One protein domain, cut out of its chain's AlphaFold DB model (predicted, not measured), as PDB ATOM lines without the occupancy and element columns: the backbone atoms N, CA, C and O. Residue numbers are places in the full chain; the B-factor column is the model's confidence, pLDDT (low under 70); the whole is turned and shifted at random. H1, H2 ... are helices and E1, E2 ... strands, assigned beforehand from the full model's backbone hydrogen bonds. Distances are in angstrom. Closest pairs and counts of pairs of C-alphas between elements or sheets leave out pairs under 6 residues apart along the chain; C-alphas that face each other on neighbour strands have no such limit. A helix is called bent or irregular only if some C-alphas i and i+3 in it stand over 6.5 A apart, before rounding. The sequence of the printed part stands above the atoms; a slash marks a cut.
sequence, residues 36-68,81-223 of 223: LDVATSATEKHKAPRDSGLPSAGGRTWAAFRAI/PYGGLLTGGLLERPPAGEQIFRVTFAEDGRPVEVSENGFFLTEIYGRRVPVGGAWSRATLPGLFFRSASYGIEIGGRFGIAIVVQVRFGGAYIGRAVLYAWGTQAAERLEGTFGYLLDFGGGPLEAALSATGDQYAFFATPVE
ATOM      1  N   LEU A  36      88.270 111.320  41.246       95.38
ATOM      2  CA  LEU A  36      88.342 111.064  39.807       95.38
ATOM      3  C   LEU A  36      87.474 112.063  39.038       95.38
ATOM      4  O   LEU A  36      86.384 112.404  39.482       95.38
ATOM      5  N   ASP A  37      87.932 112.501  37.860       95.75
ATOM      6  CA  ASP A  37      87.081 113.241  36.921       95.75
ATOM      7  C   ASP A  37      86.081 112.281  36.267       95.75
ATOM      8  O   ASP A  37      86.410 111.538  35.338       95.75
ATOM      9  N   VAL A  38      84.851 112.280  36.765       95.88
ATOM     10  CA  VAL A  38      83.753 111.448  36.283       95.88
ATOM     11  C   VAL A  38      82.976 112.183  35.198       95.88
ATOM     12  O   VAL A  38      82.525 113.308  35.409       95.88
ATOM     13  N   ALA A  39      82.844 111.565  34.023       94.62
ATOM     14  CA  ALA A  39      82.037 112.118  32.940       94.62
ATOM     15  C   ALA A  39      80.552 112.123  33.327       94.62
ATOM     16  O   ALA A  39      80.046 111.120  33.815       94.62
ATOM     17  N   THR A  40      79.858 113.234  33.093       94.25
ATOM     18  CA  THR A  40      78.384 113.350  33.192       94.25
ATOM     19  C   THR A  40      77.749 113.602  31.824       94.25
ATOM     20  O   THR A  40      76.528 113.573  31.671       94.25
ATOM     21  N   SER A  41      78.581 113.853  30.810       91.06
ATOM     22  CA  SER A  41      78.226 113.906  29.396       91.06
ATOM     23  C   SER A  41      79.463 113.631  28.530       91.06
ATOM     24  O   SER A  41      80.563 113.429  29.047       91.06
ATOM     25  N   ALA A  42      79.309 113.687  27.206       85.88
ATOM     26  CA  ALA A  42      80.426 113.564  26.268       85.88
ATOM     27  C   ALA A  42      81.504 114.655  26.436       85.88
ATOM     28  O   ALA A  42      82.657 114.438  26.066       85.88
ATOM     29  N   THR A  43      81.146 115.826  26.969       86.88
ATOM     30  CA  THR A  43      82.038 116.998  27.048       86.88
ATOM     31  C   THR A  43      82.267 117.505  28.468       86.88
ATOM     32  O   THR A  43      83.145 118.339  28.676       86.88
ATOM     33  N   GLU A  44      81.514 117.009  29.448       92.56
ATOM     34  CA  GLU A  44      81.539 117.509  30.821       92.56
ATOM     35  C   GLU A  44      81.989 116.427  31.800       92.56
ATOM     36  O   GLU A  44      81.564 115.270  31.725       92.56
ATOM     37  N   LYS A  45      82.860 116.829  32.729       94.69
ATOM     38  CA  LYS A  45      83.388 115.989  33.799       94.69
ATOM     39  C   LYS A  45      83.358 116.748  35.115       94.69
ATOM     40  O   LYS A  45      83.566 117.960  35.135       94.69
ATOM     41  N   HIS A  46      83.180 116.018  36.206       96.44
ATOM     42  CA  HIS A  46      83.213 116.563  37.557       96.44
ATOM     43  C   HIS A  46      84.032 115.666  38.472       96.44
ATOM     44  O   HIS A  46      84.065 114.449  38.292       96.44
ATOM     45  N   LYS A  47      84.670 116.261  39.479       97.56
ATOM     46  CA  LYS A  47      85.366 115.504  40.517       97.56
ATOM     47  C   LYS A  47      84.354 114.730  41.355       97.56
ATOM     48  O   LYS A  47      83.453 115.327  41.934       97.56
ATOM     49  N   ALA A  48      84.531 113.418  41.421       97.75
ATOM     50  CA  ALA A  48      83.809 112.540  42.325       97.75
ATOM     51  C   ALA A  48      84.795 111.953  43.351       97.75
ATOM     52  O   ALA A  48      85.871 111.497  42.944       97.75
ATOM     53  N   PRO A  49      84.457 111.939  44.652       97.81
ATOM     54  CA  PRO A  49      85.287 111.317  45.678       97.81
ATOM     55  C   PRO A  49      85.440 109.810  45.467       97.81
ATOM     56  O   PRO A  49      84.564 109.158  44.897       97.81
ATOM     57  N   ARG A  50      86.526 109.228  45.967       97.25
ATOM     58  CA  ARG A  50      86.676 107.776  46.073       97.25
ATOM     59  C   ARG A  50      85.579 107.209  46.963       97.25
ATOM     60  O   ARG A  50      85.219 107.813  47.969       97.25
ATOM     61  N   ASP A  51      85.096 106.030  46.590       96.88
ATOM     62  CA  ASP A  51      84.023 105.325  47.286       96.88
ATOM     63  C   ASP A  51      82.736 106.165  47.333       96.88
ATOM     64  O   ASP A  51      81.994 106.145  48.308       96.88
ATOM     65  N   SER A  52      82.465 106.907  46.259       98.12
ATOM     66  CA  SER A  52      81.176 107.562  46.018       98.12
ATOM     67  C   SER A  52      80.354 106.782  44.990       98.12
ATOM     68  O   SER A  52      80.810 105.778  44.427       98.12
ATOM     69  N   GLY A  53      79.119 107.219  44.758       96.44
ATOM     70  CA  GLY A  53      78.158 106.496  43.942       96.44
ATOM     71  C   GLY A  53      76.995 107.356  43.461       96.44
ATOM     72  O   GLY A  53      77.116 108.573  43.361       96.44
ATOM     73  N   LEU A  54      75.892 106.694  43.136       96.19
ATOM     74  CA  LEU A  54      74.654 107.276  42.633       96.19
ATOM     75  C   LEU A  54      73.569 107.095  43.704       96.19
ATOM     76  O   LEU A  54      72.978 106.013  43.763       96.19
ATOM     77  N   PRO A  55      73.324 108.084  44.591       95.44
ATOM     78  CA  PRO A  55      72.343 107.962  45.674       95.44
ATOM     79  C   PRO A  55      70.973 107.470  45.206       95.44
ATOM     80  O   PRO A  55      70.308 106.694  45.886       95.44
ATOM     81  N   SER A  56      70.570 107.873  44.008       92.94
ATOM     82  CA  SER A  56      69.308 107.484  43.385       92.94
ATOM     83  C   SER A  56      69.206 105.997  42.994       92.94
ATOM     84  O   SER A  56      68.105 105.483  42.800       92.94
ATOM     85  N   ALA A  57      70.341 105.305  42.857       94.12
ATOM     86  CA  ALA A  57      70.429 103.881  42.549       94.12
ATOM     87  C   ALA A  57      70.548 103.017  43.817       94.12
ATOM     88  O   ALA A  57      70.595 101.789  43.709       94.12
ATOM     89  N   GLY A  58      70.624 103.653  44.994       95.62
ATOM     90  CA  GLY A  58      70.926 103.019  46.271       95.62
ATOM     91  C   GLY A  58      69.926 101.952  46.707       95.62
ATOM     92  O   GLY A  58      68.738 102.001  46.388       95.62
ATOM     93  N   GLY A  59      70.446 100.960  47.433       95.56
ATOM     94  CA  GLY A  59      69.670  99.863  48.022       95.56
ATOM     95  C   GLY A  59      69.118  98.857  47.007       95.56
ATOM     96  O   GLY A  59      68.228  98.078  47.338       95.56
ATOM     97  N   ARG A  60      69.595  98.880  45.753       95.19
ATOM     98  CA  ARG A  60      69.071  98.044  44.663       95.19
ATOM     99  C   ARG A  60      70.180  97.459  43.798       95.19
ATOM    100  O   ARG A  60      71.295  97.984  43.718       95.19
ATOM    101  N   THR A  61      69.843  96.389  43.088       97.38
ATOM    102  CA  THR A  61      70.651  95.880  41.981       97.38
ATOM    103  C   THR A  61      70.093  96.408  40.666       97.38
ATOM    104  O   THR A  61      68.884  96.469  40.468       97.38
ATOM    105  N   TRP A  62      70.983  96.791  39.755       97.19
ATOM    106  CA  TRP A  62      70.643  97.271  38.421       97.19
ATOM    107  C   TRP A  62      71.239  96.346  37.372       97.19
ATOM    108  O   TRP A  62      72.428  96.032  37.426       97.19
ATOM    109  N   ALA A  63      70.429  95.931  36.403       96.94
ATOM    110  CA  ALA A  63      70.894  95.213  35.225       96.94
ATOM    111  C   ALA A  63      71.159  96.213  34.097       96.94
ATOM    112  O   ALA A  63      70.268  96.977  33.724       96.94
ATOM    113  N   ALA A  64      72.385  96.215  33.577       95.81
ATOM    114  CA  ALA A  64      72.802  97.068  32.473       95.81
ATOM    115  C   ALA A  64      72.743  96.295  31.154       95.81
ATOM    116  O   ALA A  64      73.222  95.164  31.067       95.81
ATOM    117  N   PHE A  65      72.204  96.929  30.120       95.12
ATOM    118  CA  PHE A  65      72.000  96.361  28.795       95.12
ATOM    119  C   PHE A  65      72.601  97.268  27.738       95.12
ATOM    120  O   PHE A  65      72.504  98.497  27.822       95.12
ATOM    121  N   ARG A  66      73.167  96.667  26.693       93.31
ATOM    122  CA  ARG A  66      73.547  97.431  25.510       93.31
ATOM    123  C   ARG A  66      72.281  97.882  24.788       93.31
ATOM    124  O   ARG A  66      71.425  97.062  24.463       93.31
ATOM    125  N   ALA A  67      72.153  99.178  24.526       91.06
ATOM    126  CA  ALA A  67      70.966  99.709  23.871       91.06
ATOM    127  C   ALA A  67      70.905  99.267  22.401       91.06
ATOM    128  O   ALA A  67      71.925  99.191  21.714       91.06
ATOM    129  N   ILE A  68      69.691  99.004  21.917       86.25
ATOM    130  CA  ILE A  68      69.417  98.835  20.489       86.25
ATOM    131  C   ILE A  68      69.157 100.228  19.922       86.25
ATOM    132  O   ILE A  68      68.204 100.883  20.344       86.25
ATOM    133  N   PRO A  81      85.667 109.127  27.124       72.06
ATOM    134  CA  PRO A  81      86.163 110.285  27.872       72.06
ATOM    135  C   PRO A  81      87.486 110.005  28.604       72.06
ATOM    136  O   PRO A  81      88.184 110.946  28.986       72.06
ATOM    137  N   TYR A  82      87.837 108.733  28.802       69.00
ATOM    138  CA  TYR A  82      89.093 108.286  29.407       69.00
ATOM    139  C   TYR A  82      90.152 107.852  28.377       69.00
ATOM    140  O   TYR A  82      91.230 107.415  28.769       69.00
ATOM    141  N   GLY A  83      89.880 108.024  27.079       66.31
ATOM    142  CA  GLY A  83      90.755 107.612  25.980       66.31
ATOM    143  C   GLY A  83      90.600 106.137  25.590       66.31
ATOM    144  O   GLY A  83      89.736 105.434  26.109       66.31
ATOM    145  N   GLY A  84      91.451 105.690  24.659       62.25
ATOM    146  CA  GLY A  84      91.503 104.313  24.149       62.25
ATOM    147  C   GLY A  84      90.514 104.025  23.014       62.25
ATOM    148  O   GLY A  84      89.450 104.627  22.940       62.25
ATOM    149  N   LEU A  85      90.884 103.107  22.121       56.56
ATOM    150  CA  LEU A  85      89.997 102.484  21.132       56.56
ATOM    151  C   LEU A  85      90.065 100.971  21.299       56.56
ATOM    152  O   LEU A  85      91.059 100.453  21.808       56.56
ATOM    153  N   LEU A  86      89.020 100.259  20.883       57.06
ATOM    154  CA  LEU A  86      88.977  98.814  21.015       57.06
ATOM    155  C   LEU A  86      89.917  98.226  19.968       57.06
ATOM    156  O   LEU A  86      89.604  98.205  18.781       57.06
ATOM    157  N   THR A  87      91.093  97.789  20.400       53.69
ATOM    158  CA  THR A  87      92.115  97.183  19.554       53.69
ATOM    159  C   THR A  87      92.477  95.809  20.108       53.69
ATOM    160  O   THR A  87      93.044  95.703  21.192       53.69
ATOM    161  N   GLY A  88      92.167  94.748  19.360       48.09
ATOM    162  CA  GLY A  88      92.516  93.367  19.715       48.09
ATOM    163  C   GLY A  88      91.374  92.554  20.343       48.09
ATOM    164  O   GLY A  88      90.342  93.089  20.724       48.09
ATOM    165  N   GLY A  89      91.560  91.232  20.415       52.59
ATOM    166  CA  GLY A  89      90.511  90.261  20.769       52.59
ATOM    167  C   GLY A  89      90.326  89.970  22.263       52.59
ATOM    168  O   GLY A  89      89.719  88.960  22.593       52.59
ATOM    169  N   LEU A  90      90.880  90.786  23.168       62.38
ATOM    170  CA  LEU A  90      90.762  90.562  24.621       62.38
ATOM    171  C   LEU A  90      89.432  91.048  25.209       62.38
ATOM    172  O   LEU A  90      89.078  90.670  26.323       62.38
ATOM    173  N   LEU A  91      88.724  91.915  24.493       71.38
ATOM    174  CA  LEU A  91      87.480  92.524  24.937       71.38
ATOM    175  C   LEU A  91      86.440  92.320  23.846       71.38
ATOM    176  O   LEU A  91      86.624  92.747  22.706       71.38
ATOM    177  N   GLU A  92      85.360  91.647  24.213       77.00
ATOM    178  CA  GLU A  92      84.225  91.433  23.334       77.00
ATOM    179  C   GLU A  92      83.196  92.530  23.584       77.00
ATOM    180  O   GLU A  92      82.810  92.805  24.723       77.00
ATOM    181  N   ARG A  93      82.747  93.179  22.510       82.62
ATOM    182  CA  ARG A  93      81.609  94.083  22.610       82.62
ATOM    183  C   ARG A  93      80.328  93.243  22.721       82.62
ATOM    184  O   ARG A  93      80.079  92.451  21.813       82.62
ATOM    185  N   PRO A  94      79.486  93.452  23.751       86.19
ATOM    186  CA  PRO A  94      78.205  92.765  23.854       86.19
ATOM    187  C   PRO A  94      77.337  93.013  22.611       86.19
ATOM    188  O   PRO A  94      77.324  94.137  22.094       86.19
ATOM    189  N   PRO A  95      76.563  92.028  22.135       87.81
ATOM    190  CA  PRO A  95      75.525  92.271  21.138       87.81
ATOM    191  C   PRO A  95      74.481  93.288  21.629       87.81
ATOM    192  O   PRO A  95      74.267  93.469  22.828       87.81
ATOM    193  N   ALA A  96      73.830  93.999  20.707       89.25
ATOM    194  CA  ALA A  96      72.777  94.944  21.074       89.25
ATOM    195  C   ALA A  96      71.590  94.215  21.732       89.25
ATOM    196  O   ALA A  96      71.147  93.178  21.241       89.25
ATOM    197  N   GLY A  97      71.067  94.762  22.832       90.31
ATOM    198  CA  GLY A  97      69.990  94.165  23.627       90.31
ATOM    199  C   GLY A  97      70.446  93.146  24.678       90.31
ATOM    200  O   GLY A  97      69.649  92.786  25.542       90.31
ATOM    201  N   GLU A  98      71.706  92.711  24.652       92.19
ATOM    202  CA  GLU A  98      72.251  91.780  25.647       92.19
ATOM    203  C   GLU A  98      72.550  92.480  26.980       92.19
ATOM    204  O   GLU A  98      72.922  93.662  27.029       92.19
ATOM    205  N   GLN A  99      72.415  91.720  28.071       93.31
ATOM    206  CA  GLN A  99      72.830  92.168  29.399       93.31
ATOM    207  C   GLN A  99      74.361  92.196  29.459       93.31
ATOM    208  O   GLN A  99      75.022  91.193  29.208       93.31
ATOM    209  N   ILE A 100      74.927  93.332  29.846       91.62
ATOM    210  CA  ILE A 100      76.374  93.525  29.958       91.62
ATOM    211  C   ILE A 100      76.865  92.951  31.297       91.62
ATOM    212  O   ILE A 100      77.797  92.145  31.345       91.62
ATOM    213  N   PHE A 101      76.223  93.385  32.386       93.75
ATOM    214  CA  PHE A 101      76.454  92.965  33.770       93.75
ATOM    215  C   PHE A 101      75.306  93.460  34.661       93.75
ATOM    216  O   PHE A 101      74.432  94.220  34.233       93.75
ATOM    217  N   ARG A 102      75.361  93.076  35.934       95.94
ATOM    218  CA  ARG A 102      74.574  93.658  37.020       95.94
ATOM    219  C   ARG A 102      75.477  94.416  37.984       95.94
ATOM    220  O   ARG A 102      76.626  94.027  38.184       95.94
ATOM    221  N   VAL A 103      74.963  95.475  38.598       96.75
ATOM    222  CA  VAL A 103      75.654  96.219  39.660       96.75
ATOM    223  C   VAL A 103      74.754  96.300  40.873       96.75
ATOM    224  O   VAL A 103      73.628  96.780  40.775       96.75
ATOM    225  N   THR A 104      75.255  95.848  42.015       97.56
ATOM    226  CA  THR A 104      74.584  96.031  43.303       97.56
ATOM    227  C   THR A 104      75.106  97.294  43.960       97.56
ATOM    228  O   THR A 104      76.321  97.479  44.078       97.56
ATOM    229  N   PHE A 105      74.185  98.142  44.405       97.44
ATOM    230  CA  PHE A 105      74.474  99.374  45.121       97.44
ATOM    231  C   PHE A 105      74.107  99.231  46.600       97.44
ATOM    232  O   PHE A 105      73.081  98.645  46.944       97.44
ATOM    233  N   ALA A 106      74.941  99.774  47.483       97.56
ATOM    234  CA  ALA A 106      74.601  99.972  48.887       97.56
ATOM    235  C   ALA A 106      73.495 101.032  49.039       97.56
ATOM    236  O   ALA A 106      73.170 101.744  48.092       97.56
ATOM    237  N   GLU A 107      72.920 101.147  50.238       97.56
ATOM    238  CA  GLU A 107      71.869 102.130  50.574       97.56
ATOM    239  C   GLU A 107      72.263 103.579  50.248       97.56
ATOM    240  O   GLU A 107      71.425 104.387  49.864       97.56
ATOM    241  N   ASP A 108      73.550 103.906  50.357       96.62
ATOM    242  CA  ASP A 108      74.106 105.227  50.045       96.62
ATOM    243  C   ASP A 108      74.325 105.469  48.539       96.62
ATOM    244  O   ASP A 108      74.821 106.525  48.142       96.62
ATOM    245  N   GLY A 109      73.979 104.500  47.689       96.75
ATOM    246  CA  GLY A 109      74.184 104.581  46.249       96.75
ATOM    247  C   GLY A 109      75.583 104.195  45.789       96.75
ATOM    248  O   GLY A 109      75.892 104.348  44.610       96.75
ATOM    249  N   ARG A 110      76.459 103.696  46.666       97.69
ATOM    250  CA  ARG A 110      77.795 103.231  46.277       97.69
ATOM    251  C   ARG A 110      77.742 101.836  45.644       97.69
ATOM    252  O   ARG A 110      77.189 100.929  46.264       97.69
ATOM    253  N   PRO A 111      78.342 101.602  44.460       97.38
ATOM    254  CA  PRO A 111      78.510 100.249  43.939       97.38
ATOM    255  C   PRO A 111      79.317  99.395  44.914       97.38
ATOM    256  O   PRO A 111      80.392  99.805  45.348       97.38
ATOM    257  N   VAL A 112      78.832  98.195  45.215       97.12
ATOM    258  CA  VAL A 112      79.533  97.232  46.081       97.12
ATOM    259  C   VAL A 112      79.930  95.956  45.352       97.12
ATOM    260  O   VAL A 112      80.844  95.256  45.779       97.12
ATOM    261  N   GLU A 113      79.288  95.649  44.226       95.94
ATOM    262  CA  GLU A 113      79.623  94.483  43.412       95.94
ATOM    263  C   GLU A 113      79.174  94.672  41.961       95.94
ATOM    264  O   GLU A 113      78.054  95.109  41.707       95.94
ATOM    265  N   VAL A 114      80.029  94.272  41.018       94.38
ATOM    266  CA  VAL A 114      79.643  93.975  39.635       94.38
ATOM    267  C   VAL A 114      79.485  92.462  39.510       94.38
ATOM    268  O   VAL A 114      80.417  91.719  39.809       94.38
ATOM    269  N   SER A 115      78.326  91.984  39.078       93.62
ATOM    270  CA  SER A 115      78.022  90.559  38.918       93.62
ATOM    271  C   SER A 115      77.515  90.250  37.512       93.62
ATOM    272  O   SER A 115      77.277  91.149  36.711       93.62
ATOM    273  N   GLU A 116      77.409  88.960  37.182       86.88
ATOM    274  CA  GLU A 116      76.986  88.490  35.852       86.88
ATOM    275  C   GLU A 116      77.782  89.121  34.706       86.88
ATOM    276  O   GLU A 116      77.281  89.340  33.609       86.88
ATOM    277  N   ASN A 117      79.053  89.389  34.978       80.50
ATOM    278  CA  ASN A 117      79.965  89.960  34.018       80.50
ATOM    279  C   ASN A 117      80.279  88.927  32.927       80.50
ATOM    280  O   ASN A 117      81.056  87.998  33.167       80.50
ATOM    281  N   GLY A 118      79.636  89.056  31.766       79.31
ATOM    282  CA  GLY A 118      79.843  88.171  30.614       79.31
ATOM    283  C   GLY A 118      80.900  88.668  29.630       79.31
ATOM    284  O   GLY A 118      81.485  87.863  28.917       79.31
ATOM    285  N   PHE A 119      81.161  89.977  29.614       77.56
ATOM    286  CA  PHE A 119      81.879  90.632  28.514       77.56
ATOM    287  C   PHE A 119      83.127  91.407  28.953       77.56
ATOM    288  O   PHE A 119      83.965  91.761  28.126       77.56
ATOM    289  N   PHE A 120      83.301  91.661  30.251       75.62
ATOM    290  CA  PHE A 120      84.446  92.402  30.772       75.62
ATOM    291  C   PHE A 120      85.457  91.475  31.453       75.62
ATOM    292  O   PHE A 120      85.478  91.331  32.672       75.62
ATOM    293  N   LEU A 121      86.350  90.865  30.669       73.50
ATOM    294  CA  LEU A 121      87.498  90.105  31.187       73.50
ATOM    295  C   LEU A 121      87.117  89.074  32.271       73.50
ATOM    296  O   LEU A 121      87.809  88.926  33.283       73.50
ATOM    297  N   THR A 122      86.008  88.357  32.080       79.56
ATOM    298  CA  THR A 122      85.473  87.371  33.036       79.56
ATOM    299  C   THR A 122      86.483  86.274  33.363       79.56
ATOM    300  O   THR A 122      86.540  85.791  34.493       79.56
ATOM    301  N   GLU A 123      87.335  85.914  32.405       77.06
ATOM    302  CA  GLU A 123      88.428  84.958  32.602       77.06
ATOM    303  C   GLU A 123      89.514  85.478  33.558       77.06
ATOM    304  O   GLU A 123      90.217  84.691  34.192       77.06
ATOM    305  N   ILE A 124      89.633  86.801  33.703       79.19
ATOM    306  CA  ILE A 124      90.591  87.453  34.596       79.19
ATOM    307  C   ILE A 124      89.948  87.689  35.959       79.19
ATOM    308  O   ILE A 124      90.422  87.144  36.955       79.19
ATOM    309  N   TYR A 125      88.872  88.476  36.021       81.81
ATOM    310  CA  TYR A 125      88.295  88.928  37.295       81.81
ATOM    311  C   TYR A 125      87.226  87.990  37.863       81.81
ATOM    312  O   TYR A 125      86.861  88.113  39.027       81.81
ATOM    313  N   GLY A 126      86.744  87.036  37.066       85.50
ATOM    314  CA  GLY A 126      85.607  86.194  37.415       85.50
ATOM    315  C   GLY A 126      84.262  86.854  37.105       85.50
ATOM    316  O   GLY A 126      84.172  87.986  36.630       85.50
ATOM    317  N   ARG A 127      83.181  86.119  37.389       88.06
ATOM    318  CA  ARG A 127      81.796  86.574  37.160       88.06
ATOM    319  C   ARG A 127      81.318  87.621  38.168       88.06
ATOM    320  O   ARG A 127      80.267  88.215  37.948       88.06
ATOM    321  N   ARG A 128      82.038  87.786  39.280       90.81
ATOM    322  CA  ARG A 128      81.729  88.718  40.368       90.81
ATOM    323  C   ARG A 128      82.988  89.495  40.716       90.81
ATOM    324  O   ARG A 128      84.018  88.891  41.000       90.81
ATOM    325  N   VAL A 129      82.882  90.813  40.700       91.12
ATOM    326  CA  VAL A 129      83.960  91.747  41.002       91.12
ATOM    327  C   VAL A 129      83.487  92.613  42.168       91.12
ATOM    328  O   VAL A 129      82.615  93.461  41.962       91.12
ATOM    329  N   PRO A 130      84.006  92.412  43.392       94.00
ATOM    330  CA  PRO A 130      83.689  93.303  44.498       94.00
ATOM    331  C   PRO A 130      84.175  94.719  44.174       94.00
ATOM    332  O   PRO A 130      85.227  94.901  43.545       94.00
ATOM    333  N   VAL A 131      83.397  95.716  44.588       94.56
ATOM    334  CA  VAL A 131      83.723  97.132  44.422       94.56
ATOM    335  C   VAL A 131      84.046  97.739  45.778       94.56
ATOM    336  O   VAL A 131      83.239  97.696  46.705       94.56
ATOM    337  N   GLY A 132      85.250  98.299  45.883       89.81
ATOM    338  CA  GLY A 132      85.794  98.800  47.138       89.81
ATOM    339  C   GLY A 132      86.586  97.739  47.908       89.81
ATOM    340  O   GLY A 132      86.487  96.534  47.671       89.81
ATOM    341  N   GLY A 133      87.386  98.205  48.869       84.62
ATOM    342  CA  GLY A 133      88.076  97.349  49.835       84.62
ATOM    343  C   GLY A 133      89.500  96.923  49.456       84.62
ATOM    344  O   GLY A 133      90.231  97.612  48.743       84.62
ATOM    345  N   ALA A 134      89.932  95.804  50.044       88.12
ATOM    346  CA  ALA A 134      91.304  95.308  49.963       88.12
ATOM    347  C   ALA A 134      91.592  94.540  48.659       88.12
ATOM    348  O   ALA A 134      90.701  94.215  47.875       88.12
ATOM    349  N   TRP A 135      92.869  94.212  48.446       91.00
ATOM    350  CA  TRP A 135      93.302  93.375  47.329       91.00
ATOM    351  C   TRP A 135      92.628  92.000  47.365       91.00
ATOM    352  O   TRP A 135      92.745  91.256  48.336       91.00
ATOM    353  N   SER A 136      91.972  91.662  46.264       91.31
ATOM    354  CA  SER A 136      91.309  90.393  46.002       91.31
ATOM    355  C   SER A 136      92.112  89.578  44.997       91.31
ATOM    356  O   SER A 136      92.760  90.118  44.099       91.31
ATOM    357  N   ARG A 137      92.087  88.255  45.147       91.19
ATOM    358  CA  ARG A 137      92.693  87.343  44.175       91.19
ATOM    359  C   ARG A 137      91.779  87.227  42.956       91.19
ATOM    360  O   ARG A 137      90.575  87.052  43.111       91.19
ATOM    361  N   ALA A 138      92.361  87.297  41.766       89.38
ATOM    362  CA  ALA A 138      91.645  87.093  40.515       89.38
ATOM    363  C   ALA A 138      91.550  85.606  40.142       89.38
ATOM    364  O   ALA A 138      92.190  84.751  40.763       89.38
ATOM    365  N   THR A 139      90.780  85.296  39.101       86.88
ATOM    366  CA  THR A 139      90.670  83.936  38.554       86.88
ATOM    367  C   THR A 139      91.995  83.491  37.934       86.88
ATOM    368  O   THR A 139      92.424  82.353  38.137       86.88
ATOM    369  N   LEU A 140      92.684  84.402  37.239       83.19
ATOM    370  CA  LEU A 140      94.004  84.128  36.678       83.19
ATOM    371  C   LEU A 140      95.053  83.985  37.805       83.19
ATOM    372  O   LEU A 140      95.235  84.918  38.597       83.19
ATOM    373  N   PRO A 141      95.782  82.853  37.903       84.88
ATOM    374  CA  PRO A 141      96.768  82.643  38.960       84.88
ATOM    375  C   PRO A 141      97.848  83.728  39.006       84.88
ATOM    376  O   PRO A 141      98.409  84.113  37.986       84.88
ATOM    377  N   GLY A 142      98.168  84.198  40.216       85.56
ATOM    378  CA  GLY A 142      99.182  85.233  40.443       85.56
ATOM    379  C   GLY A 142      98.692  86.668  40.228       85.56
ATOM    380  O   GLY A 142      99.421  87.595  40.588       85.56
ATOM    381  N   LEU A 143      97.472  86.848  39.709       88.31
ATOM    382  CA  LEU A 143      96.849  88.148  39.503       88.31
ATOM    383  C   LEU A 143      95.977  88.532  40.708       88.31
ATOM    384  O   LEU A 143      95.205  87.730  41.241       88.31
ATOM    385  N   PHE A 144      96.124  89.776  41.143       91.94
ATOM    386  CA  PHE A 144      95.350  90.383  42.217       91.94
ATOM    387  C   PHE A 144      94.793  91.708  41.730       91.94
ATOM    388  O   PHE A 144      95.440  92.405  40.950       91.94
ATOM    389  N   PHE A 145      93.621  92.079  42.218       92.12
ATOM    390  CA  PHE A 145      93.011  93.355  41.893       92.12
ATOM    391  C   PHE A 145      92.419  94.017  43.128       92.12
ATOM    392  O   PHE A 145      92.073  93.354  44.100       92.12
ATOM    393  N   ARG A 146      92.293  95.336  43.088       93.69
ATOM    394  CA  ARG A 146      91.438  96.100  44.000       93.69
ATOM    395  C   ARG A 146      90.659  97.114  43.190       93.69
ATOM    396  O   ARG A 146      91.095  97.482  42.099       93.69
ATOM    397  N   SER A 147      89.556  97.590  43.728       94.88
ATOM    398  CA  SER A 147      88.666  98.496  43.017       94.88
ATOM    399  C   SER A 147      88.181  99.622  43.920       94.88
ATOM    400  O   SER A 147      88.167  99.481  45.141       94.88
ATOM    401  N   ALA A 148      87.782 100.735  43.314       96.31
ATOM    402  CA  ALA A 148      86.999 101.781  43.964       96.31
ATOM    403  C   ALA A 148      85.991 102.366  42.976       96.31
ATOM    404  O   ALA A 148      86.221 102.354  41.761       96.31
ATOM    405  N   SER A 149      84.890 102.882  43.513       97.88
ATOM    406  CA  SER A 149      83.869 103.591  42.754       97.88
ATOM    407  C   SER A 149      84.013 105.104  42.885       97.88
ATOM    408  O   SER A 149      84.507 105.622  43.885       97.88
ATOM    409  N   TYR A 150      83.542 105.800  41.860       98.00
ATOM    410  CA  TYR A 150      83.498 107.249  41.764       98.00
ATOM    411  C   TYR A 150      82.181 107.595  41.079       98.00
ATOM    412  O   TYR A 150      82.017 107.291  39.901       98.00
ATOM    413  N   GLY A 151      81.224 108.159  41.804       97.75
ATOM    414  CA  GLY A 151      79.891 108.459  41.296       97.75
ATOM    415  C   GLY A 151      79.456 109.870  41.654       97.75
ATOM    416  O   GLY A 151      79.828 110.404  42.699       97.75
ATOM    417  N   ILE A 152      78.698 110.490  40.755       97.62
ATOM    418  CA  ILE A 152      78.165 111.830  40.954       97.62
ATOM    419  C   ILE A 152      76.842 112.021  40.209       97.62
ATOM    420  O   ILE A 152      76.668 111.541  39.088       97.62
ATOM    421  N   GLU A 153      75.928 112.769  40.824       96.44
ATOM    422  CA  GLU A 153      74.646 113.175  40.244       96.44
ATOM    423  C   GLU A 153      74.523 114.699  40.279       96.44
ATOM    424  O   GLU A 153      74.661 115.319  41.334       96.44
ATOM    425  N   ILE A 154      74.282 115.321  39.123       94.69
ATOM    426  CA  ILE A 154      74.159 116.780  39.004       94.69
ATOM    427  C   ILE A 154      73.091 117.116  37.967       94.69
ATOM    428  O   ILE A 154      73.233 116.817  36.781       94.69
ATOM    429  N   GLY A 155      72.027 117.793  38.407       90.88
ATOM    430  CA  GLY A 155      71.002 118.338  37.511       90.88
ATOM    431  C   GLY A 155      70.280 117.276  36.672       90.88
ATOM    432  O   GLY A 155      70.074 117.490  35.482       90.88
ATOM    433  N   GLY A 156      69.948 116.121  37.263       91.56
ATOM    434  CA  GLY A 156      69.270 115.007  36.575       91.56
ATOM    435  C   GLY A 156      70.175 114.156  35.675       91.56
ATOM    436  O   GLY A 156      69.707 113.226  35.015       91.56
ATOM    437  N   ARG A 157      71.475 114.464  35.646       95.50
ATOM    438  CA  ARG A 157      72.501 113.655  34.990       95.50
ATOM    439  C   ARG A 157      73.279 112.867  36.021       95.50
ATOM    440  O   ARG A 157      73.450 113.326  37.150       95.50
ATOM    441  N   PHE A 158      73.806 111.734  35.592       97.19
ATOM    442  CA  PHE A 158      74.693 110.919  36.399       97.19
ATOM    443  C   PHE A 158      76.005 110.668  35.668       97.19
ATOM    444  O   PHE A 158      76.087 110.688  34.435       97.19
ATOM    445  N   GLY A 159      77.022 110.387  36.463       97.25
ATOM    446  CA  GLY A 159      78.276 109.823  36.018       97.25
ATOM    447  C   GLY A 159      78.760 108.825  37.052       97.25
ATOM    448  O   GLY A 159      78.672 109.081  38.252       97.25
ATOM    449  N   ILE A 160      79.278 107.690  36.603       97.62
ATOM    450  CA  ILE A 160      79.878 106.692  37.475       97.62
ATOM    451  C   ILE A 160      81.077 106.039  36.805       97.62
ATOM    452  O   ILE A 160      81.065 105.767  35.606       97.62
ATOM    453  N   ALA A 161      82.110 105.760  37.587       96.56
ATOM    454  CA  ALA A 161      83.255 104.974  37.182       96.56
ATOM    455  C   ALA A 161      83.659 103.999  38.293       96.56
ATOM    456  O   ALA A 161      83.635 104.333  39.475       96.56
ATOM    457  N   ILE A 162      84.069 102.798  37.907       95.31
ATOM    458  CA  ILE A 162      84.710 101.809  38.768       95.31
ATOM    459  C   ILE A 162      86.116 101.608  38.223       95.31
ATOM    460  O   ILE A 162      86.296 101.118  37.108       95.31
ATOM    461  N   VAL A 163      87.114 101.994  39.011       93.00
ATOM    462  CA  VAL A 163      88.525 101.808  38.667       93.00
ATOM    463  C   VAL A 163      89.015 100.541  39.343       93.00
ATOM    464  O   VAL A 163      88.935 100.425  40.560       93.00
ATOM    465  N   VAL A 164      89.551  99.613  38.561       91.56
ATOM    466  CA  VAL A 164      90.139  98.347  39.002       91.56
ATOM    467  C   VAL A 164      91.642  98.411  38.772       91.56
ATOM    468  O   VAL A 164      92.092  98.439  37.635       91.56
ATOM    469  N   GLN A 165      92.444  98.433  39.830       90.44
ATOM    470  CA  GLN A 165      93.899  98.304  39.722       90.44
ATOM    471  C   GLN A 165      94.310  96.843  39.765       90.44
ATOM    472  O   GLN A 165      93.766  96.074  40.555       90.44
ATOM    473  N   VAL A 166      95.323  96.483  38.980       88.06
ATOM    474  CA  VAL A 166      95.753  95.099  38.803       88.06
ATOM    475  C   VAL A 166      97.235  94.931  39.120       88.06
ATOM    476  O   VAL A 166      98.079  95.755  38.757       88.06
ATOM    477  N   ARG A 167      97.557  93.827  39.794       88.62
ATOM    478  CA  ARG A 167      98.920  93.387  40.087       88.62
ATOM    479  C   ARG A 167      99.146  91.951  39.645       88.62
ATOM    480  O   ARG A 167      98.244  91.127  39.750       88.62
ATOM    481  N   PHE A 168     100.379  91.640  39.263       85.31
ATOM    482  CA  PHE A 168     100.857  90.275  39.050       85.31
ATOM    483  C   PHE A 168     102.164  90.060  39.809       85.31
ATOM    484  O   PHE A 168     103.091  90.860  39.691       85.31
ATOM    485  N   GLY A 169     102.237  89.014  40.639       82.56
ATOM    486  CA  GLY A 169     103.443  88.732  41.433       82.56
ATOM    487  C   GLY A 169     103.874  89.892  42.345       82.56
ATOM    488  O   GLY A 169     105.055  90.049  42.628       82.56
ATOM    489  N   GLY A 170     102.926  90.740  42.765       80.44
ATOM    490  CA  GLY A 170     103.177  91.936  43.578       80.44
ATOM    491  C   GLY A 170     103.512  93.210  42.793       80.44
ATOM    492  O   GLY A 170     103.413  94.292  43.367       80.44
ATOM    493  N   ALA A 171     103.827  93.124  41.498       81.69
ATOM    494  CA  ALA A 171     104.076  94.287  40.646       81.69
ATOM    495  C   ALA A 171     102.765  94.853  40.081       81.69
ATOM    496  O   ALA A 171     101.895  94.090  39.666       81.69
ATOM    497  N   TYR A 172     102.623  96.181  40.047       83.38
ATOM    498  CA  TYR A 172     101.535  96.843  39.321       83.38
ATOM    499  C   TYR A 172     101.696  96.605  37.821       83.38
ATOM    500  O   TYR A 172     102.786  96.789  37.284       83.38
ATOM    501  N   ILE A 173     100.615  96.189  37.163       82.88
ATOM    502  CA  ILE A 173     100.635  95.921  35.720       82.88
ATOM    503  C   ILE A 173      99.692  96.817  34.927       82.88
ATOM    504  O   ILE A 173      99.842  96.893  33.714       82.88
ATOM    505  N   GLY A 174      98.749  97.491  35.585       85.25
ATOM    506  CA  GLY A 174      97.789  98.360  34.920       85.25
ATOM    507  C   GLY A 174      96.499  98.536  35.706       85.25
ATOM    508  O   GLY A 174      96.354  98.079  36.846       85.25
ATOM    509  N   ARG A 175      95.539  99.182  35.058       86.69
ATOM    510  CA  ARG A 175      94.184  99.372  35.551       86.69
ATOM    511  C   ARG A 175      93.158  99.096  34.464       86.69
ATOM    512  O   ARG A 175      93.441  99.187  33.274       86.69
ATOM    513  N   ALA A 176      91.943  98.829  34.898       87.38
ATOM    514  CA  ALA A 176      90.761  98.874  34.072       87.38
ATOM    515  C   ALA A 176      89.772  99.894  34.648       87.38
ATOM    516  O   ALA A 176      89.729 100.103  35.858       87.38
ATOM    517  N   VAL A 177      88.990 100.539  33.797       89.44
ATOM    518  CA  VAL A 177      87.942 101.480  34.189       89.44
ATOM    519  C   VAL A 177      86.660 101.040  33.510       89.44
ATOM    520  O   VAL A 177      86.623 100.953  32.290       89.44
ATOM    521  N   LEU A 178      85.626 100.768  34.294       92.00
ATOM    522  CA  LEU A 178      84.246 100.658  33.826       92.00
ATOM    523  C   LEU A 178      83.588 102.001  34.088       92.00
ATOM    524  O   LEU A 178      83.747 102.523  35.187       92.00
ATOM    525  N   TYR A 179      82.866 102.574  33.137       94.00
ATOM    526  CA  TYR A 179      82.196 103.847  33.373       94.00
ATOM    527  C   TYR A 179      80.873 103.942  32.633       94.00
ATOM    528  O   TYR A 179      80.669 103.327  31.590       94.00
ATOM    529  N   ALA A 180      79.977 104.749  33.178       95.81
ATOM    530  CA  ALA A 180      78.739 105.120  32.535       95.81
ATOM    531  C   ALA A 180      78.402 106.573  32.847       95.81
ATOM    532  O   ALA A 180      78.719 107.079  33.922       95.81
ATOM    533  N   TRP A 181      77.736 107.232  31.915       96.50
ATOM    534  CA  TRP A 181      77.203 108.570  32.114       96.50
ATOM    535  C   TRP A 181      75.930 108.752  31.312       96.50
ATOM    536  O   TRP A 181      75.725 108.084  30.296       96.50
ATOM    537  N   GLY A 182      75.086 109.678  31.747       96.31
ATOM    538  CA  GLY A 182      73.850 109.967  31.043       96.31
ATOM    539  C   GLY A 182      72.800 110.608  31.923       96.31
ATOM    540  O   GLY A 182      73.101 111.449  32.769       96.31
ATOM    541  N   THR A 183      71.555 110.224  31.689       95.56
ATOM    542  CA  THR A 183      70.374 110.767  32.353       95.56
ATOM    543  C   THR A 183      69.653 109.695  33.134       95.56
ATOM    544  O   THR A 183      69.625 108.527  32.743       95.56
ATOM    545  N   GLN A 184      69.006 110.122  34.206       88.81
ATOM    546  CA  GLN A 184      68.184 109.247  35.014       88.81
ATOM    547  C   GLN A 184      66.716 109.647  34.960       88.81
ATOM    548  O   GLN A 184      66.355 110.802  35.185       88.81
ATOM    549  N   ALA A 185      65.875 108.645  34.735       87.00
ATOM    550  CA  ALA A 185      64.452 108.665  35.031       87.00
ATOM    551  C   ALA A 185      64.152 107.640  36.139       87.00
ATOM    552  O   ALA A 185      64.955 106.745  36.387       87.00
ATOM    553  N   ALA A 186      62.997 107.774  36.803       79.81
ATOM    554  CA  ALA A 186      62.660 107.095  38.065       79.81
ATOM    555  C   ALA A 186      63.089 105.615  38.170       79.81
ATOM    556  O   ALA A 186      63.611 105.211  39.199       79.81
ATOM    557  N   GLU A 187      62.920 104.827  37.108       90.12
ATOM    558  CA  GLU A 187      63.245 103.392  37.089       90.12
ATOM    559  C   GLU A 187      64.182 103.030  35.921       90.12
ATOM    560  O   GLU A 187      64.189 101.902  35.422       90.12
ATOM    561  N   ARG A 188      64.935 104.013  35.406       94.44
ATOM    562  CA  ARG A 188      65.755 103.826  34.207       94.44
ATOM    563  C   ARG A 188      66.949 104.772  34.154       94.44
ATOM    564  O   ARG A 188      66.794 105.992  34.173       94.44
ATOM    565  N   LEU A 189      68.135 104.194  34.011       95.44
ATOM    566  CA  LEU A 189      69.356 104.917  33.659       95.44
ATOM    567  C   LEU A 189      69.586 104.746  32.163       95.44
ATOM    568  O   LEU A 189      69.503 103.629  31.662       95.44
ATOM    569  N   GLU A 190      69.885 105.822  31.446       95.75
ATOM    570  CA  GLU A 190      70.205 105.763  30.019       95.75
ATOM    571  C   GLU A 190      71.382 106.666  29.692       95.75
ATOM    572  O   GLU A 190      71.528 107.742  30.272       95.75
ATOM    573  N   GLY A 191      72.197 106.254  28.724       94.31
ATOM    574  CA  GLY A 191      73.263 107.093  28.202       94.31
ATOM    575  C   GLY A 191      74.343 106.276  27.523       94.31
ATOM    576  O   GLY A 191      74.052 105.415  26.696       94.31
ATOM    577  N   THR A 192      75.592 106.543  27.886       93.62
ATOM    578  CA  THR A 192      76.762 105.856  27.341       93.62
ATOM    579  C   THR A 192      77.424 105.030  28.425       93.62
ATOM    580  O   THR A 192      77.707 105.535  29.511       93.62
ATOM    581  N   PHE A 193      77.698 103.772  28.111       92.75
ATOM    582  CA  PHE A 193      78.570 102.911  28.892       92.75
ATOM    583  C   PHE A 193      79.873 102.723  28.129       92.75
ATOM    584  O   PHE A 193      79.875 102.645  26.900       92.75
ATOM    585  N   GLY A 194      80.977 102.608  28.851       89.44
ATOM    586  CA  GLY A 194      82.238 102.228  28.257       89.44
ATOM    587  C   GLY A 194      83.187 101.573  29.238       89.44
ATOM    588  O   GLY A 194      82.963 101.496  30.449       89.44
ATOM    589  N   TYR A 195      84.284 101.093  28.677       87.75
ATOM    590  CA  TYR A 195      85.381 100.519  29.429       87.75
ATOM    591  C   TYR A 195      86.721 100.960  28.852       87.75
ATOM    592  O   TYR A 195      86.836 101.310  27.679       87.75
ATOM    593  N   LEU A 196      87.750 100.923  29.689       86.19
ATOM    594  CA  LEU A 196      89.133 101.198  29.327       86.19
ATOM    595  C   LEU A 196      90.039 100.209  30.052       86.19
ATOM    596  O   LEU A 196      89.917 100.040  31.260       86.19
ATOM    597  N   LEU A 197      90.972  99.600  29.337       84.25
ATOM    598  CA  LEU A 197      92.140  98.924  29.876       84.25
ATOM    599  C   LEU A 197      93.350  99.813  29.627       84.25
ATOM    600  O   LEU A 197      93.642 100.170  28.489       84.25
ATOM    601  N   ASP A 198      94.045 100.161  30.695       81.19
ATOM    602  CA  ASP A 198      95.191 101.053  30.680       81.19
ATOM    603  C   ASP A 198      96.340 100.381  31.434       81.19
ATOM    604  O   ASP A 198      96.370 100.338  32.665       81.19
ATOM    605  N   PHE A 199      97.275  99.814  30.673       75.81
ATOM    606  CA  PHE A 199      98.490  99.186  31.197       75.81
ATOM    607  C   PHE A 199      99.654 100.183  31.338       75.81
ATOM    608  O   PHE A 199     100.788  99.772  31.595       75.81
ATOM    609  N   GLY A 200      99.383 101.487  31.188       67.38
ATOM    610  CA  GLY A 200     100.366 102.550  31.364       67.38
ATOM    611  C   GLY A 200     100.973 102.548  32.768       67.38
ATOM    612  O   GLY A 200     100.280 102.352  33.774       67.38
ATOM    613  N   GLY A 201     102.293 102.736  32.841       63.34
ATOM    614  CA  GLY A 201     103.058 102.701  34.088       63.34
ATOM    615  C   GLY A 201     103.360 101.295  34.620       63.34
ATOM    616  O   GLY A 201     103.910 101.168  35.714       63.34
ATOM    617  N   GLY A 202     103.002 100.237  33.883       63.88
ATOM    618  CA  GLY A 202     103.353  98.848  34.182       63.88
ATOM    619  C   GLY A 202     104.411  98.285  33.220       63.88
ATOM    620  O   GLY A 202     104.625  98.825  32.137       63.88
ATOM    621  N   PRO A 203     105.042  97.139  33.540       64.31
ATOM    622  CA  PRO A 203     106.015  96.490  32.652       64.31
ATOM    623  C   PRO A 203     105.405  96.009  31.321       64.31
ATOM    624  O   PRO A 203     106.138  95.630  30.412       64.31
ATOM    625  N   LEU A 204     104.073  96.007  31.210       65.31
ATOM    626  CA  LEU A 204     103.334  95.634  30.007       65.31
ATOM    627  C   LEU A 204     102.996  96.826  29.103       65.31
ATOM    628  O   LEU A 204     102.459  96.600  28.027       65.31
ATOM    629  N   GLU A 205     103.337  98.063  29.480       69.62
ATOM    630  CA  GLU A 205     103.030  99.271  28.693       69.62
ATOM    631  C   GLU A 205     103.563  99.187  27.254       69.62
ATOM    632  O   GLU A 205     102.861  99.511  26.302       69.62
ATOM    633  N   ALA A 206     104.784  98.672  27.075       59.16
ATOM    634  CA  ALA A 206     105.388  98.505  25.753       59.16
ATOM    635  C   ALA A 206     104.754  97.371  24.920       59.16
ATOM    636  O   ALA A 206     104.977  97.301  23.713       59.16
ATOM    637  N   ALA A 207     104.004  96.468  25.560       59.56
ATOM    638  CA  ALA A 207     103.417  95.284  24.935       59.56
ATOM    639  C   ALA A 207     101.899  95.401  24.720       59.56
ATOM    640  O   ALA A 207     101.364  94.738  23.835       59.56
ATOM    641  N   LEU A 208     101.205  96.219  25.518       66.38
ATOM    642  CA  LEU A 208      99.752  96.367  25.509       66.38
ATOM    643  C   LEU A 208      99.383  97.855  25.484       66.38
ATOM    644  O   LEU A 208      99.510  98.557  26.487       66.38
ATOM    645  N   SER A 209      98.892  98.332  24.338       65.56
ATOM    646  CA  SER A 209      98.341  99.684  24.216       65.56
ATOM    647  C   SER A 209      97.030  99.825  24.991       65.56
ATOM    648  O   SER A 209      96.244  98.876  25.087       65.56
ATOM    649  N   ALA A 210      96.766 101.034  25.498       71.31
ATOM    650  CA  ALA A 210      95.492 101.352  26.129       71.31
ATOM    651  C   ALA A 210      94.337 101.056  25.160       71.31
ATOM    652  O   ALA A 210      94.314 101.550  24.032       71.31
ATOM    653  N   THR A 211      93.403 100.223  25.606       77.00
ATOM    654  CA  THR A 211      92.335  99.661  24.778       77.00
ATOM    655  C   THR A 211      90.997  99.937  25.441       77.00
ATOM    656  O   THR A 211      90.837  99.643  26.619       77.00
ATOM    657  N   GLY A 212      90.024 100.492  24.726       79.75
ATOM    658  CA  GLY A 212      88.750 100.874  25.334       79.75
ATOM    659  C   GLY A 212      87.638 101.077  24.325       79.75
ATOM    660  O   GLY A 212      87.886 101.219  23.139       79.75
ATOM    661  N   ASP A 213      86.404 101.084  24.790       84.19
ATOM    662  CA  ASP A 213      85.243 101.251  23.929       84.19
ATOM    663  C   ASP A 213      84.113 101.939  24.678       84.19
ATOM    664  O   ASP A 213      84.090 101.944  25.912       84.19
ATOM    665  N   GLN A 214      83.158 102.478  23.930       87.88
ATOM    666  CA  GLN A 214      81.904 102.960  24.477       87.88
ATOM    667  C   GLN A 214      80.745 102.757  23.504       87.88
ATOM    668  O   GLN A 214      80.920 102.705  22.286       87.88
ATOM    669  N   TYR A 215      79.544 102.651  24.058       88.00
ATOM    670  CA  TYR A 215      78.313 102.464  23.307       88.00
ATOM    671  C   TYR A 215      77.100 102.889  24.136       88.00
ATOM    672  O   TYR A 215      77.159 103.010  25.363       88.00
ATOM    673  N   ALA A 216      75.981 103.109  23.448       92.31
ATOM    674  CA  ALA A 216      74.718 103.414  24.099       92.31
ATOM    675  C   ALA A 216      74.271 102.248  24.995       92.31
ATOM    676  O   ALA A 216      74.370 101.072  24.623       92.31
ATOM    677  N   PHE A 217      73.758 102.575  26.175       94.69
ATOM    678  CA  PHE A 217      73.269 101.600  27.141       94.69
ATOM    679  C   PHE A 217      72.028 102.117  27.862       94.69
ATOM    680  O   PHE A 217      71.746 103.318  27.889       94.69
ATOM    681  N   PHE A 218      71.317 101.189  28.489       96.38
ATOM    682  CA  PHE A 218      70.355 101.508  29.531       96.38
ATOM    683  C   PHE A 218      70.495 100.528  30.694       96.38
ATOM    684  O   PHE A 218      71.017  99.427  30.525       96.38
ATOM    685  N   ALA A 219      70.005 100.902  31.868       97.31
ATOM    686  CA  ALA A 219      69.872 100.002  32.998       97.31
ATOM    687  C   ALA A 219      68.510 100.154  33.669       97.31
ATOM    688  O   ALA A 219      67.933 101.243  33.700       97.31
ATOM    689  N   THR A 220      68.019  99.049  34.215       97.19
ATOM    690  CA  THR A 220      66.780  98.979  34.995       97.19
ATOM    691  C   THR A 220      67.052  98.267  36.316       97.19
ATOM    692  O   THR A 220      67.926  97.390  36.356       97.19
ATOM    693  N   PRO A 221      66.325  98.600  37.391       96.25
ATOM    694  CA  PRO A 221      66.450  97.865  38.635       96.25
ATOM    695  C   PRO A 221      65.943  96.432  38.458       96.25
ATOM    696  O   PRO A 221      65.065  96.160  37.635       96.25
ATOM    697  N   VAL A 222      66.528  95.517  39.219       94.81
ATOM    698  CA  VAL A 222      66.120  94.115  39.319       94.81
ATOM    699  C   VAL A 222      65.908  93.767  40.789       94.81
ATOM    700  O   VAL A 222      66.610  94.294  41.654       94.81
ATOM    701  N   GLU A 223      64.906  92.926  41.042       78.88
ATOM    702  CA  GLU A 223      64.542  92.429  42.377       78.88
ATOM    703  C   GLU A 223      65.544  91.403  42.921       78.88
ATOM    704  O   GLU A 223      66.071  90.589  42.120       78.88
TER     705      GLU A 223
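Overview. This is residues 36 to 68 and 81 to 223 of the 223 residues of an uncharacterized protein of Phycisphaerae bacterium (UniProt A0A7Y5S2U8). One large sheet of nine strands curls round and folds back on itself into a partly closed barrel, its edge strand E7 coming back toward E5 and E6 at the other edge. The small hairpin E1 and E2 packs on the outside over E7 and E8, and the short helix H1 lies near the E6 edge. The printed part has 176 residues, with strands E1 to E5, then H1, then E6 to E11; it is mostly strand. The large sheet's order is E6, E5, E4, E3, E11, E10, E9, E8, E7, antiparallel throughout, as is the pair E1 and E2. The whole is compact, with a radius of gyration of the C-alphas of 15.2 A, and spans 44 by 30 by 30 A.

Along the chain. In the large sheet, E7 is residues 143 to 154, 36.5 A long; E8 157 to 168, 37.0 A; E9 171 to 185, 42.5 A; E10 188 to 198, 29.8 A; and E11 211 to 222, 30.5 A, ending at C-alpha 222 (66.120, 94.115, 39.319). E9 bends by 51 degrees at residue 182, E10 by 61 degrees at 191 and E11 by 72 degrees at 216. E3 is residues 61 to 66, E4 99 to 105, E5 111 to 115 and E6 128 to 130. E1, residues 36 to 39, begins at C-alpha 36 (88.342, 111.064, 39.807); E2 is residues 45 to 49, and H1 is residues 122 to 125.

Arrangement. The large sheet is a folded sheet, bent back into two leaves that face each other: E6 E5 E4 E3 and E10 E9 E8 E7, with E11 as the hinge. E7 to E11 form a meander, each strand the antiparallel neighbour of the one before. N 150 and O 161 join E7 and E8 within hydrogen-bond range at 2.8 A; N 217 and O 191 do so for E11 and E10 at 2.9 A, and N 65 and O 218 for E3 and E11 at 2.8 A. The closest C-alphas of E5 and E7, Pro 111 and Ser 149, are 6.4 A apart. The large sheet and the hairpin E1 and E2 form a sandwich, two sheets face to face; N 38 and O 46 are 2.8 A apart. H1 only grazes the large sheet; it is too short for an O i to N i+4 pair, and its one O i to N i+3 pair is not within range.

Size, cuts and confidence. The C-alphas farthest apart, Ala 186 and Ala 206, are 45.3 A apart. Residues 69 to 80 are cut out, with C-alphas 68 and 81 21.6 A apart. The links E2 to E3, E6 to E7 and E10 to E11 are long. Residues 82 to 90 and 200 to 209 have pLDDT under 70.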